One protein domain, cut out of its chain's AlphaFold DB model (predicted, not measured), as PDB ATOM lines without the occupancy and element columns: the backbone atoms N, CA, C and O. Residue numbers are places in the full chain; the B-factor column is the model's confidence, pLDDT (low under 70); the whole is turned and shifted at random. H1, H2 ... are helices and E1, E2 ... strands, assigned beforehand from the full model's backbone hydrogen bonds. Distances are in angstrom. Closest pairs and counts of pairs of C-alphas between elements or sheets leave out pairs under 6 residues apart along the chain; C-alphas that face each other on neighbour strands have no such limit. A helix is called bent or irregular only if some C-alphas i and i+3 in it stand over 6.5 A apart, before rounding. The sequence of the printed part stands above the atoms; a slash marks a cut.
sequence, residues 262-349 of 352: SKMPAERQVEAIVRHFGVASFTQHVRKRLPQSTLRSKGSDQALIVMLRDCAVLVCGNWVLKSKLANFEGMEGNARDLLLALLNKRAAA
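Overview. This is residues 262 to 349 of the 352 residues of the protein "Rpc37 protein" of Symbiodinium pilosum (UniProt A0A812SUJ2). A small hairpin of two strands, E1 and E2, stands between a cluster of four shorter helices, H1 to H4, on E2's side and one long helix, H6, on E1's side. H3 is at the far end of the cluster, and the tiny H5 meets H6 near that helix's beginning. The printed part has 88 residues, in the order H1 H2 H3 H4 E1 E2 H5 H6, with an antiparallel sheet; the class is mostly helix. It is compact, with a radius of gyration of the C-alphas of 13.6 A and spans of 39 by 29 by 18 A.

Arrangement. E1, residues 312 to 315, and E2, residues 318 to 321, form an antiparallel hairpin at 142 degrees, with N 313 and O 320 2.8 A apart, within hydrogen-bond range. Residues 279 to 280 pair antiparallel with 319 to 320. The closest C-alphas of E1 and H6, residues 330 to 347, are those of Val 315 and Asn 344, 5.2 A apart. H5, residues 323 to 326, touches residues 333 to 337 of H6 alone (Ser 323 to Gly 333, closest C-alphas, 5.4 A). H1, residues 266 to 277, comes closest to E2 at the C-alphas of Val 274 and Leu 321, 6.2 A. With residues 267 to 271 alone, H1 touches H4, residues 301 to 311; the closest C-alphas, of Glu 267 and Met 307, are 6.0 A apart. H1 touches H2, residues 282 to 289, only just about perpendicular at 72 degrees; the C-alphas of Ile 273 and Val 286 are closest, 6.4 A. H3, residues 292 to 298, is close but not clearly touching H1. H6 is apart from H1 to H4. Every O i to N i+4 pair is within hydrogen-bond range in H1, H3 and H6; H2 has 2 of 4, H4 6 of 7, and H5 is too short.

Along the chain. H1 begins at C-alpha 266 (287.368, 304.847, 274.934) and measures 17.2 A; H4 measures 15.8 A. H6, 26.5 A long, ends at C-alpha 347 (264.672, 287.117, 265.153). H2 is only just irregular: C-alphas 284 and 287 are 6.6 A apart.

Size, cuts and confidence. The two C-alphas farthest apart, those of Lys 263 and Ala 349, are 42.0 A from each other. The printed part has no cut, and its links between elements are tight. Residues 299 and 347 to 349 are under 70 in pLDDT.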
ATOM      1  N   SER A 262     290.498 309.373 268.328       84.25
ATOM      2  CA  SER A 262     291.712 309.248 269.151       84.25
ATOM      3  C   SER A 262     291.817 310.259 270.300       84.25
ATOM      4  O   SER A 262     292.515 309.993 271.274       84.25
ATOM      5  N   LYS A 263     291.105 311.392 270.213       82.00
ATOM      6  CA  LYS A 263     291.067 312.427 271.257       82.00
ATOM      7  C   LYS A 263     289.988 312.203 272.315       82.00
ATOM      8  O   LYS A 263     289.961 312.916 273.313       82.00
ATOM      9  N   MET A 264     289.078 311.261 272.088       81.81
ATOM     10  CA  MET A 264     287.975 310.968 272.997       81.81
ATOM     11  C   MET A 264     288.333 309.797 273.924       81.81
ATOM     12  O   MET A 264     289.091 308.917 273.514       81.81
ATOM     13  N   PRO A 265     287.760 309.727 275.139       89.25
ATOM     14  CA  PRO A 265     287.820 308.528 275.974       89.25
ATOM     15  C   PRO A 265     287.246 307.299 275.256       89.25
ATOM     16  O   PRO A 265     286.354 307.431 274.416       89.25
ATOM     17  N   ALA A 266     287.729 306.103 275.601       87.62
ATOM     18  CA  ALA A 266     287.368 304.847 274.934       87.62
ATOM     19  C   ALA A 266     285.847 304.608 274.882       87.62
ATOM     20  O   ALA A 266     285.309 304.172 273.866       87.62
ATOM     21  N   GLU A 267     285.147 304.963 275.953       88.75
ATOM     22  CA  GLU A 267     283.704 304.809 276.103       88.75
ATOM     23  C   GLU A 267     282.953 305.713 275.106       88.75
ATOM     24  O   GLU A 267     282.025 305.282 274.418       88.75
ATOM     25  N   ARG A 268     283.427 306.958 274.944       88.69
ATOM     26  CA  ARG A 268     282.876 307.929 273.985       88.69
ATOM     27  C   ARG A 268     283.200 307.574 272.540       88.69
ATOM     28  O   ARG A 268     282.390 307.852 271.661       88.69
ATOM     29  N   GLN A 269     284.345 306.943 272.282       90.69
ATOM     30  CA  GLN A 269     284.697 306.468 270.942       90.69
ATOM     31  C   GLN A 269     283.705 305.414 270.447       90.69
ATOM     32  O   GLN A 269     283.217 305.502 269.322       90.69
ATOM     33  N   VAL A 270     283.388 304.432 271.295       90.81
ATOM     34  CA  VAL A 270     282.425 303.369 270.985       90.81
ATOM     35  C   VAL A 270     281.033 303.955 270.742       90.81
ATOM     36  O   VAL A 270     280.409 303.649 269.727       90.81
ATOM     37  N   GLU A 271     280.572 304.846 271.624       90.81
ATOM     38  CA  GLU A 271     279.294 305.553 271.470       90.81
ATOM     39  C   GLU A 271     279.235 306.347 270.156       90.81
ATOM     40  O   GLU A 271     278.252 306.253 269.421       90.81
ATOM     41  N   ALA A 272     280.293 307.098 269.829       89.62
ATOM     42  CA  ALA A 272     280.369 307.904 268.614       89.62
ATOM     43  C   ALA A 272     280.300 307.046 267.344       89.62
ATOM     44  O   ALA A 272     279.621 307.429 266.392       89.62
ATOM     45  N   ILE A 273     280.939 305.869 267.337       90.12
ATOM     46  CA  ILE A 273     280.856 304.923 266.217       90.12
ATOM     47  C   ILE A 273     279.420 304.411 266.053       90.12
ATOM     48  O   ILE A 273     278.877 304.466 264.951       90.12
ATOM     49  N   VAL A 274     278.772 303.952 267.129       91.19
ATOM     50  CA  VAL A 274     277.393 303.434 267.045       91.19
ATOM     51  C   VAL A 274     276.409 304.536 266.644       91.19
ATOM     52  O   VAL A 274     275.550 304.305 265.796       91.19
ATOM     53  N   ARG A 275     276.556 305.751 267.190       89.38
ATOM     54  CA  ARG A 275     275.732 306.915 266.826       89.38
ATOM     55  C   ARG A 275     275.892 307.286 265.353       89.38
ATOM     56  O   ARG A 275     274.910 307.639 264.715       89.38
ATOM     57  N   HIS A 276     277.109 307.197 264.825       88.00
ATOM     58  CA  HIS A 276     277.398 307.546 263.442       88.00
ATOM     59  C   HIS A 276     276.753 306.580 262.435       88.00
ATOM     60  O   HIS A 276     276.156 307.029 261.463       88.00
ATOM     61  N   PHE A 277     276.827 305.269 262.684       86.56
ATOM     62  CA  PHE A 277     276.247 304.263 261.784       86.56
ATOM     63  C   PHE A 277     274.754 303.998 262.031       86.56
ATOM     64  O   PHE A 277     274.085 303.420 261.177       86.56
ATOM     65  N   GLY A 278     274.223 304.362 263.202       85.94
ATOM     66  CA  GLY A 278     272.853 304.059 263.637       85.94
ATOM     67  C   GLY A 278     272.645 302.583 264.009       85.94
ATOM     68  O   GLY A 278     272.160 302.284 265.101       85.94
ATOM     69  N   VAL A 279     273.064 301.668 263.129       90.06
ATOM     70  CA  VAL A 279     273.109 300.214 263.329       90.06
ATOM     71  C   VAL A 279     274.530 299.728 263.045       90.06
ATOM     72  O   VAL A 279     275.035 299.831 261.928       90.06
ATOM     73  N   ALA A 280     275.208 299.206 264.066       91.69
ATOM     74  CA  ALA A 280     276.632 298.907 264.005       91.69
ATOM     75  C   ALA A 280     276.938 297.416 264.209       91.69
ATOM     76  O   ALA A 280     276.649 296.842 265.257       91.69
ATOM     77  N   SER A 281     277.622 296.794 263.245       92.81
ATOM     78  CA  SER A 281     278.236 295.480 263.444       92.81
ATOM     79  C   SER A 281     279.502 295.613 264.296       92.81
ATOM     80  O   SER A 281     280.331 296.503 264.073       92.81
ATOM     81  N   PHE A 282     279.680 294.703 265.260       90.44
ATOM     82  CA  PHE A 282     280.859 294.699 266.131       90.44
ATOM     83  C   PHE A 282     282.159 294.559 265.329       90.44
ATOM     84  O   PHE A 282     283.104 295.323 265.518       90.44
ATOM     85  N   THR A 283     282.199 293.609 264.395       88.56
ATOM     86  CA  THR A 283     283.405 293.291 263.625       88.56
ATOM     87  C   THR A 283     283.640 294.270 262.483       88.56
ATOM     88  O   THR A 283     284.784 294.636 262.223       88.56
ATOM     89  N   GLN A 284     282.580 294.710 261.800       86.25
ATOM     90  CA  GLN A 284     282.720 295.549 260.608       86.25
ATOM     91  C   GLN A 284     282.842 297.037 260.934       86.25
ATOM     92  O   GLN A 284     283.605 297.730 260.265       86.25
ATOM     93  N   HIS A 285     282.137 297.525 261.956       89.56
ATOM     94  CA  HIS A 285     282.100 298.953 262.273       89.56
ATOM     95  C   HIS A 285     282.921 299.265 263.521       89.56
ATOM     96  O   HIS A 285     283.880 300.030 263.441       89.56
ATOM     97  N   VAL A 286     282.615 298.632 264.656       88.19
ATOM     98  CA  VAL A 286     283.235 298.997 265.942       88.19
ATOM     99  C   VAL A 286     284.726 298.657 265.963       88.19
ATOM    100  O   VAL A 286     285.561 299.545 266.116       88.19
ATOM    101  N   ARG A 287     285.092 297.393 265.727       88.38
ATOM    102  CA  ARG A 287     286.490 296.945 265.815       88.38
ATOM    103  C   ARG A 287     287.397 297.579 264.759       88.38
ATOM    104  O   ARG A 287     288.539 297.896 265.063       88.38
ATOM    105  N   LYS A 288     286.904 297.779 263.532       86.94
ATOM    106  CA  LYS A 288     287.700 298.358 262.434       86.94
ATOM    107  C   LYS A 288     287.934 299.864 262.571       86.94
ATOM    108  O   LYS A 288     288.931 300.356 262.052       86.94
ATOM    109  N   ARG A 289     287.015 300.608 263.202       86.50
ATOM    110  CA  ARG A 289     287.091 302.080 263.293       86.50
ATOM    111  C   ARG A 289     287.689 302.579 264.605       86.50
ATOM    112  O   ARG A 289     288.104 303.736 264.663       86.50
ATOM    113  N   LEU A 290     287.757 301.736 265.636       88.31
ATOM    114  CA  LEU A 290     288.410 302.096 266.889       88.31
ATOM    115  C   LEU A 290     289.912 302.379 266.679       88.31
ATOM    116  O   LEU A 290     290.592 301.624 265.982       88.31
ATOM    117  N   PRO A 291     290.458 303.441 267.298       86.94
ATOM    118  CA  PRO A 291     291.892 303.698 267.313       86.94
ATOM    119  C   PRO A 291     292.700 302.516 267.869       86.94
ATOM    120  O   PRO A 291     292.330 301.891 268.866       86.94
ATOM    121  N   GLN A 292     293.872 302.263 267.279       84.25
ATOM    122  CA  GLN A 292     294.764 301.170 267.692       84.25
ATOM    123  C   GLN A 292     295.289 301.330 269.131       84.25
ATOM    124  O   GLN A 292     295.677 300.354 269.770       84.25
ATOM    125  N   SER A 293     295.331 302.558 269.654       83.75
ATOM    126  CA  SER A 293     295.631 302.836 271.064       83.75
ATOM    127  C   SER A 293     294.567 302.244 271.991       83.75
ATOM    128  O   SER A 293     294.903 301.558 272.953       83.75
ATOM    129  N   THR A 294     293.290 302.429 271.659       85.56
ATOM    130  CA  THR A 294     292.150 301.914 272.427       85.56
ATOM    131  C   THR A 294     292.079 300.393 272.376       85.56
ATOM    132  O   THR A 294     291.898 299.752 273.411       85.56
ATOM    133  N   LEU A 295     292.298 299.805 271.194       85.81
ATOM    134  CA  LEU A 295     292.347 298.349 271.029       85.81
ATOM    135  C   LEU A 295     293.462 297.715 271.873       85.81
ATOM    136  O   LEU A 295     293.237 296.685 272.500       85.81
ATOM    137  N   ARG A 296     294.636 298.353 271.955       84.94
ATOM    138  CA  ARG A 296     295.751 297.884 272.796       84.94
ATOM    139  C   ARG A 296     295.499 298.067 274.290       84.94
ATOM    140  O   ARG A 296     295.832 297.181 275.063       84.94
ATOM    141  N   SER A 297     294.904 299.191 274.691       82.56
ATOM    142  CA  SER A 297     294.632 299.490 276.103       82.56
ATOM    143  C   SER A 297     293.547 298.592 276.701       82.56
ATOM    144  O   SER A 297     293.671 298.170 277.846       82.56
ATOM    145  N   LYS A 298     292.479 298.305 275.947       80.62
ATOM    146  CA  LYS A 298     291.331 297.533 276.450       80.62
ATOM    147  C   LYS A 298     291.418 296.042 276.108       80.62
ATOM    148  O   LYS A 298     290.772 295.252 276.790       80.62
ATOM    149  N   GLY A 299     292.242 295.671 275.119       67.19
ATOM    150  CA  GLY A 299     292.887 294.363 274.899       67.19
ATOM    151  C   GLY A 299     291.998 293.149 274.600       67.19
ATOM    152  O   GLY A 299     292.386 292.286 273.819       67.19
ATOM    153  N   SER A 300     290.804 293.073 275.182       84.56
ATOM    154  CA  SER A 300     289.860 291.972 275.033       84.56
ATOM    155  C   SER A 300     288.575 292.453 274.365       84.56
ATOM    156  O   SER A 300     288.020 293.495 274.722       84.56
ATOM    157  N   ASP A 301     288.064 291.658 273.421       86.94
ATOM    158  CA  ASP A 301     286.757 291.908 272.800       86.94
ATOM    159  C   ASP A 301     285.652 291.984 273.870       86.94
ATOM    160  O   ASP A 301     284.727 292.784 273.757       86.94
ATOM    161  N   GLN A 302     285.799 291.232 274.966       87.75
ATOM    162  CA  GLN A 302     284.869 291.248 276.090       87.75
ATOM    163  C   GLN A 302     284.798 292.615 276.783       87.75
ATOM    164  O   GLN A 302     283.701 293.095 277.061       87.75
ATOM    165  N   ALA A 303     285.935 293.278 277.021       88.31
ATOM    166  CA  ALA A 303     285.950 294.616 277.612       88.31
ATOM    167  C   ALA A 303     285.296 295.659 276.689       88.31
ATOM    168  O   ALA A 303     284.561 296.530 277.156       88.31
ATOM    169  N   LEU A 304     285.507 295.548 275.370       89.00
ATOM    170  CA  LEU A 304     284.845 296.408 274.382       89.00
ATOM    171  C   LEU A 304     283.327 296.177 274.351       89.00
ATOM    172  O   LEU A 304     282.563 297.136 274.258       89.00
ATOM    173  N   ILE A 305     282.887 294.922 274.466       90.62
ATOM    174  CA  ILE A 305     281.466 294.557 274.528       90.62
ATOM    175  C   ILE A 305     280.809 295.093 275.804       90.62
ATOM    176  O   ILE A 305     279.667 295.542 275.746       90.62
ATOM    177  N   VAL A 306     281.503 295.086 276.946       91.38
ATOM    178  CA  VAL A 306     280.984 295.684 278.190       91.38
ATOM    179  C   VAL A 306     280.732 297.181 278.000       91.38
ATOM    180  O   VAL A 306     279.619 297.632 278.245       91.38
ATOM    181  N   MET A 307     281.693 297.923 277.439       89.69
ATOM    182  CA  MET A 307     281.501 299.352 277.141       89.69
ATOM    183  C   MET A 307     280.385 299.597 276.111       89.69
ATOM    184  O   MET A 307     279.621 300.553 276.232       89.69
ATOM    185  N   LEU A 308     280.244 298.720 275.108       91.75
ATOM    186  CA  LEU A 308     279.123 298.755 274.161       91.75
ATOM    187  C   LEU A 308     277.774 298.566 274.856       91.75
ATOM    188  O   LEU A 308     276.818 299.245 274.502       91.75
ATOM    189  N   ARG A 309     277.674 297.668 275.842       92.31
ATOM    190  CA  ARG A 309     276.427 297.426 276.589       92.31
ATOM    191  C   ARG A 309     275.995 298.626 277.420       92.31
ATOM    192  O   ARG A 309     274.800 298.770 277.684       92.31
ATOM    193  N   ASP A 310     276.919 299.499 277.801       91.25
ATOM    194  CA  ASP A 310     276.587 300.715 278.542       91.25
ATOM    195  C   ASP A 310     275.851 301.727 277.655       91.25
ATOM    196  O   ASP A 310     274.889 302.351 278.115       91.25
ATOM    197  N   CYS A 311     276.189 301.809 276.362       91.62
ATOM    198  CA  CYS A 311     275.618 302.794 275.438       91.62
ATOM    199  C   CYS A 311     274.657 302.234 274.367       91.62
ATOM    200  O   CYS A 311     273.850 302.979 273.807       91.62
ATOM    201  N   ALA A 312     274.679 300.931 274.102       93.81
ATOM    202  CA  ALA A 312     273.937 300.285 273.023       93.81
ATOM    203  C   ALA A 312     273.279 298.966 273.468       93.81
ATOM    204  O   ALA A 312     273.622 298.375 274.493       93.81
ATOM    205  N   VAL A 313     272.307 298.510 272.680       93.25
ATOM    206  CA  VAL A 313     271.589 297.240 272.834       93.25
ATOM    207  C   VAL A 313     271.850 296.381 271.601       93.25
ATOM    208  O   VAL A 313     271.886 296.889 270.480       93.25
ATOM    209  N   LEU A 314     272.043 295.079 271.805       92.44
ATOM    210  CA  LEU A 314     272.203 294.115 270.721       92.44
ATOM    211  C   LEU A 314     270.822 293.670 270.218       92.44
ATOM    212  O   LEU A 314     270.031 293.129 270.988       92.44
ATOM    213  N   VAL A 315     270.553 293.879 268.931       90.94
ATOM    214  CA  VAL A 315     269.303 293.511 268.255       90.94
ATOM    215  C   VAL A 315     269.658 292.805 266.951       90.94
ATOM    216  O   VAL A 315     270.338 293.376 266.098       90.94
ATOM    217  N   CYS A 316     269.234 291.548 266.801       86.44
ATOM    218  CA  CYS A 316     269.471 290.748 265.588       86.44
ATOM    219  C   CYS A 316     270.955 290.711 265.152       86.44
ATOM    220  O   CYS A 316     271.275 290.883 263.977       86.44
ATOM    221  N   GLY A 317     271.879 290.565 266.109       85.62
ATOM    222  CA  GLY A 317     273.322 290.512 265.837       85.62
ATOM    223  C   GLY A 317     273.999 291.862 265.557       85.62
ATOM    224  O   GLY A 317     275.210 291.891 265.346       85.62
ATOM    225  N   ASN A 318     273.264 292.979 265.607       91.69
ATOM    226  CA  ASN A 318     273.803 294.327 265.420       91.69
ATOM    227  C   ASN A 318     273.576 295.210 266.652       91.69
ATOM    228  O   ASN A 318     272.610 295.042 267.392       91.69
ATOM    229  N   TRP A 319     274.471 296.169 266.878       94.44
ATOM    230  CA  TRP A 319     274.398 297.114 267.988       94.44
ATOM    231  C   TRP A 319     273.630 298.367 267.591       94.44
ATOM    232  O   TRP A 319     273.938 298.999 266.581       94.44
ATOM    233  N   VAL A 320     272.662 298.746 268.417       93.50
ATOM    234  CA  VAL A 320     271.832 299.939 268.230       93.50
ATOM    235  C   VAL A 320     271.926 300.804 269.476       93.50
ATOM    236  O   VAL A 320     271.851 300.302 270.595       93.50
ATOM    237  N   LEU A 321     272.089 302.115 269.298       93.81
ATOM    238  CA  LEU A 321     272.201 303.049 270.416       93.81
ATOM    239  C   LEU A 321     270.931 303.027 271.287       93.81
ATOM    240  O   LEU A 321     269.810 303.018 270.758       93.81
ATOM    241  N   LYS A 322     271.108 303.049 272.615       93.12
ATOM    242  CA  LYS A 322     269.999 303.132 273.580       93.12
ATOM    243  C   LYS A 322     269.163 304.387 273.332       93.12
ATOM    244  O   LYS A 322     269.719 305.448 273.053       93.12
ATOM    245  N   SER A 323     267.848 304.291 273.521       91.38
ATOM    246  CA  SER A 323     266.896 305.378 273.241       91.38
ATOM    247  C   SER A 323     267.249 306.690 273.954       91.38
ATOM    248  O   SER A 323     267.274 307.735 273.309       91.38
ATOM    249  N   LYS A 324     267.697 306.620 275.218       88.12
ATOM    250  CA  LYS A 324     268.193 307.782 275.986       88.12
ATOM    251  C   LYS A 324     269.382 308.500 275.332       88.12
ATOM    252  O   LYS A 324     269.482 309.713 275.401       88.12
ATOM    253  N   LEU A 325     270.300 307.756 274.714       87.00
ATOM    254  CA  LEU A 325     271.501 308.309 274.070       87.00
ATOM    255  C   LEU A 325     271.259 308.707 272.609       87.00
ATOM    256  O   LEU A 325     272.085 309.397 272.009       87.00
ATOM    257  N   ALA A 326     270.143 308.256 272.041       85.81
ATOM    258  CA  ALA A 326     269.657 308.631 270.722       85.81
ATOM    259  C   ALA A 326     268.668 309.814 270.771       85.81
ATOM    260  O   ALA A 326     268.051 310.108 269.754       85.81
ATOM    261  N   ASN A 327     268.550 310.493 271.922       87.88
ATOM    262  CA  ASN A 327     267.675 311.647 272.165       87.88
ATOM    263  C   ASN A 327     266.171 311.358 271.999       87.88
ATOM    264  O   ASN A 327     265.411 312.256 271.651       87.88
ATOM    265  N   PHE A 328     265.734 310.120 272.252       88.25
ATOM    266  CA  PHE A 328     264.308 309.800 272.359       88.25
ATOM    267  C   PHE A 328     263.873 309.886 273.821       88.25
ATOM    268  O   PHE A 328     264.413 309.178 274.676       88.25
ATOM    269  N   GLU A 329     262.875 310.721 274.100       89.12
ATOM    270  CA  GLU A 329     262.338 310.952 275.443       89.12
ATOM    271  C   GLU A 329     260.840 310.608 275.517       89.12
ATOM    272  O   GLU A 329     260.150 310.473 274.504       89.12
ATOM    273  N   GLY A 330     260.325 310.414 276.735       90.44
ATOM    274  CA  GLY A 330     258.899 310.170 276.977       90.44
ATOM    275  C   GLY A 330     258.331 308.944 276.246       90.44
ATOM    276  O   GLY A 330     258.907 307.853 276.279       90.44
ATOM    277  N   MET A 331     257.168 309.109 275.604       90.06
ATOM    278  CA  MET A 331     256.489 308.016 274.893       90.06
ATOM    279  C   MET A 331     257.253 307.524 273.661       90.06
ATOM    280  O   MET A 331     257.192 306.334 273.356       90.06
ATOM    281  N   GLU A 332     258.001 308.392 272.979       89.56
ATOM    282  CA  GLU A 332     258.760 308.016 271.783       89.56
ATOM    283  C   GLU A 332     259.915 307.069 272.126       89.56
ATOM    284  O   GLU A 332     260.139 306.078 271.428       89.56
ATOM    285  N   GLY A 333     260.596 307.316 273.251       90.75
ATOM    286  CA  GLY A 333     261.621 306.412 273.777       90.75
ATOM    287  C   GLY A 333     261.055 305.034 274.117       90.75
ATOM    288  O   GLY A 333     261.600 304.018 273.687       90.75
ATOM    289  N   ASN A 334     259.911 304.997 274.806       91.75
ATOM    290  CA  ASN A 334     259.244 303.744 275.171       91.75
ATOM    291  C   ASN A 334     258.760 302.963 273.937       91.75
ATOM    292  O   ASN A 334     258.906 301.741 273.881       91.75
ATOM    293  N   ALA A 335     258.215 303.655 272.931       91.94
ATOM    294  CA  ALA A 335     257.789 303.039 271.676       91.94
ATOM    295  C   ALA A 335     258.981 302.453 270.902       91.94
ATOM    296  O   ALA A 335     258.909 301.326 270.409       91.94
ATOM    297  N   ARG A 336     260.105 303.178 270.846       92.38
ATOM    298  CA  ARG A 336     261.351 302.698 270.236       92.38
ATOM    299  C   ARG A 336     261.889 301.462 270.953       92.38
ATOM    300  O   ARG A 336     262.227 300.484 270.291       92.38
ATOM    301  N   ASP A 337     261.934 301.475 272.282       92.00
ATOM    302  CA  ASP A 337     262.406 300.332 273.070       92.00
ATOM    303  C   ASP A 337     261.511 299.099 272.868       92.00
ATOM    304  O   ASP A 337     262.018 297.986 272.690       92.00
ATOM    305  N   LEU A 338     260.188 299.291 272.797       91.88
ATOM    306  CA  LEU A 338     259.239 298.225 272.475       91.88
ATOM    307  C   LEU A 338     259.499 297.640 271.079       91.88
ATOM    308  O   LEU A 338     259.539 296.419 270.924       91.88
ATOM    309  N   LEU A 339     259.721 298.488 270.069       90.50
ATOM    310  CA  LEU A 339     260.038 298.047 268.707       90.50
ATOM    311  C   LEU A 339     261.348 297.252 268.651       90.50
ATOM    312  O   LEU A 339     261.388 296.186 268.039       90.50
ATOM    313  N   LEU A 340     262.401 297.720 269.326       90.38
ATOM    314  CA  LEU A 340     263.678 297.004 269.404       90.38
ATOM    315  C   LEU A 340     263.517 295.635 270.086       90.38
ATOM    316  O   LEU A 340     264.077 294.640 269.617       90.38
ATOM    317  N   ALA A 341     262.705 295.553 271.143       89.00
ATOM    318  CA  ALA A 341     262.400 294.293 271.816       89.00
ATOM    319  C   ALA A 341     261.608 293.324 270.921       89.00
ATOM    320  O   ALA A 341     261.899 292.125 270.903       89.00
ATOM    321  N   LEU A 342     260.632 293.825 270.154       89.69
ATOM    322  CA  LEU A 342     259.860 293.023 269.200       89.69
ATOM    323  C   LEU A 342     260.734 292.490 268.060       89.69
ATOM    324  O   LEU A 342     260.628 291.314 267.714       89.69
ATOM    325  N   LEU A 343     261.630 293.321 267.518       87.44
ATOM    326  CA  LEU A 343     262.584 292.912 266.485       87.44
ATOM    327  C   LEU A 343     263.497 291.789 266.985       87.44
ATOM    328  O   LEU A 343     263.674 290.786 266.294       87.44
ATOM    329  N   ASN A 344     264.002 291.909 268.213       86.00
ATOM    330  CA  ASN A 344     264.863 290.888 268.798       86.00
ATOM    331  C   ASN A 344     264.111 289.572 269.078       86.00
ATOM    332  O   ASN A 344     264.634 288.490 268.819       86.00
ATOM    333  N   LYS A 345     262.858 289.647 269.554       82.69
ATOM    334  CA  LYS A 345     262.009 288.460 269.771       82.69
ATOM    335  C   LYS A 345     261.649 287.750 268.468       82.69
ATOM    336  O   LYS A 345     261.643 286.525 268.433       82.69
ATOM    337  N   ARG A 346     261.365 288.501 267.398       74.69
ATOM    338  CA  ARG A 346     261.044 287.933 266.082       74.69
ATOM    339  C   ARG A 346     262.244 287.216 265.465       74.69
ATOM    340  O   ARG A 346     262.065 286.149 264.895       74.69
ATOM    341  N   ALA A 347     263.448 287.765 265.619       63.69
ATOM    342  CA  ALA A 347     264.672 287.117 265.153       63.69
ATOM    343  C   ALA A 347     264.997 285.822 265.915       63.69
ATOM    344  O   ALA A 347     265.549 284.898 265.332       63.69
ATOM    345  N   ALA A 348     264.611 285.717 267.190       61.38
ATOM    346  CA  ALA A 348     264.747 284.475 267.953       61.38
ATOM    347  C   ALA A 348     263.742 283.379 267.535       61.38
ATOM    348  O   ALA A 348     263.916 282.224 267.914       61.38
ATOM    349  N   ALA A 349     262.692 283.728 266.781       59.84
ATOM    350  CA  ALA A 349     261.614 282.823 266.382       59.84
ATOM    351  C   ALA A 349     261.725 282.301 264.934       59.84
ATOM    352  O   ALA A 349     260.922 281.453 264.546       59.84
TER     353      ALA A 349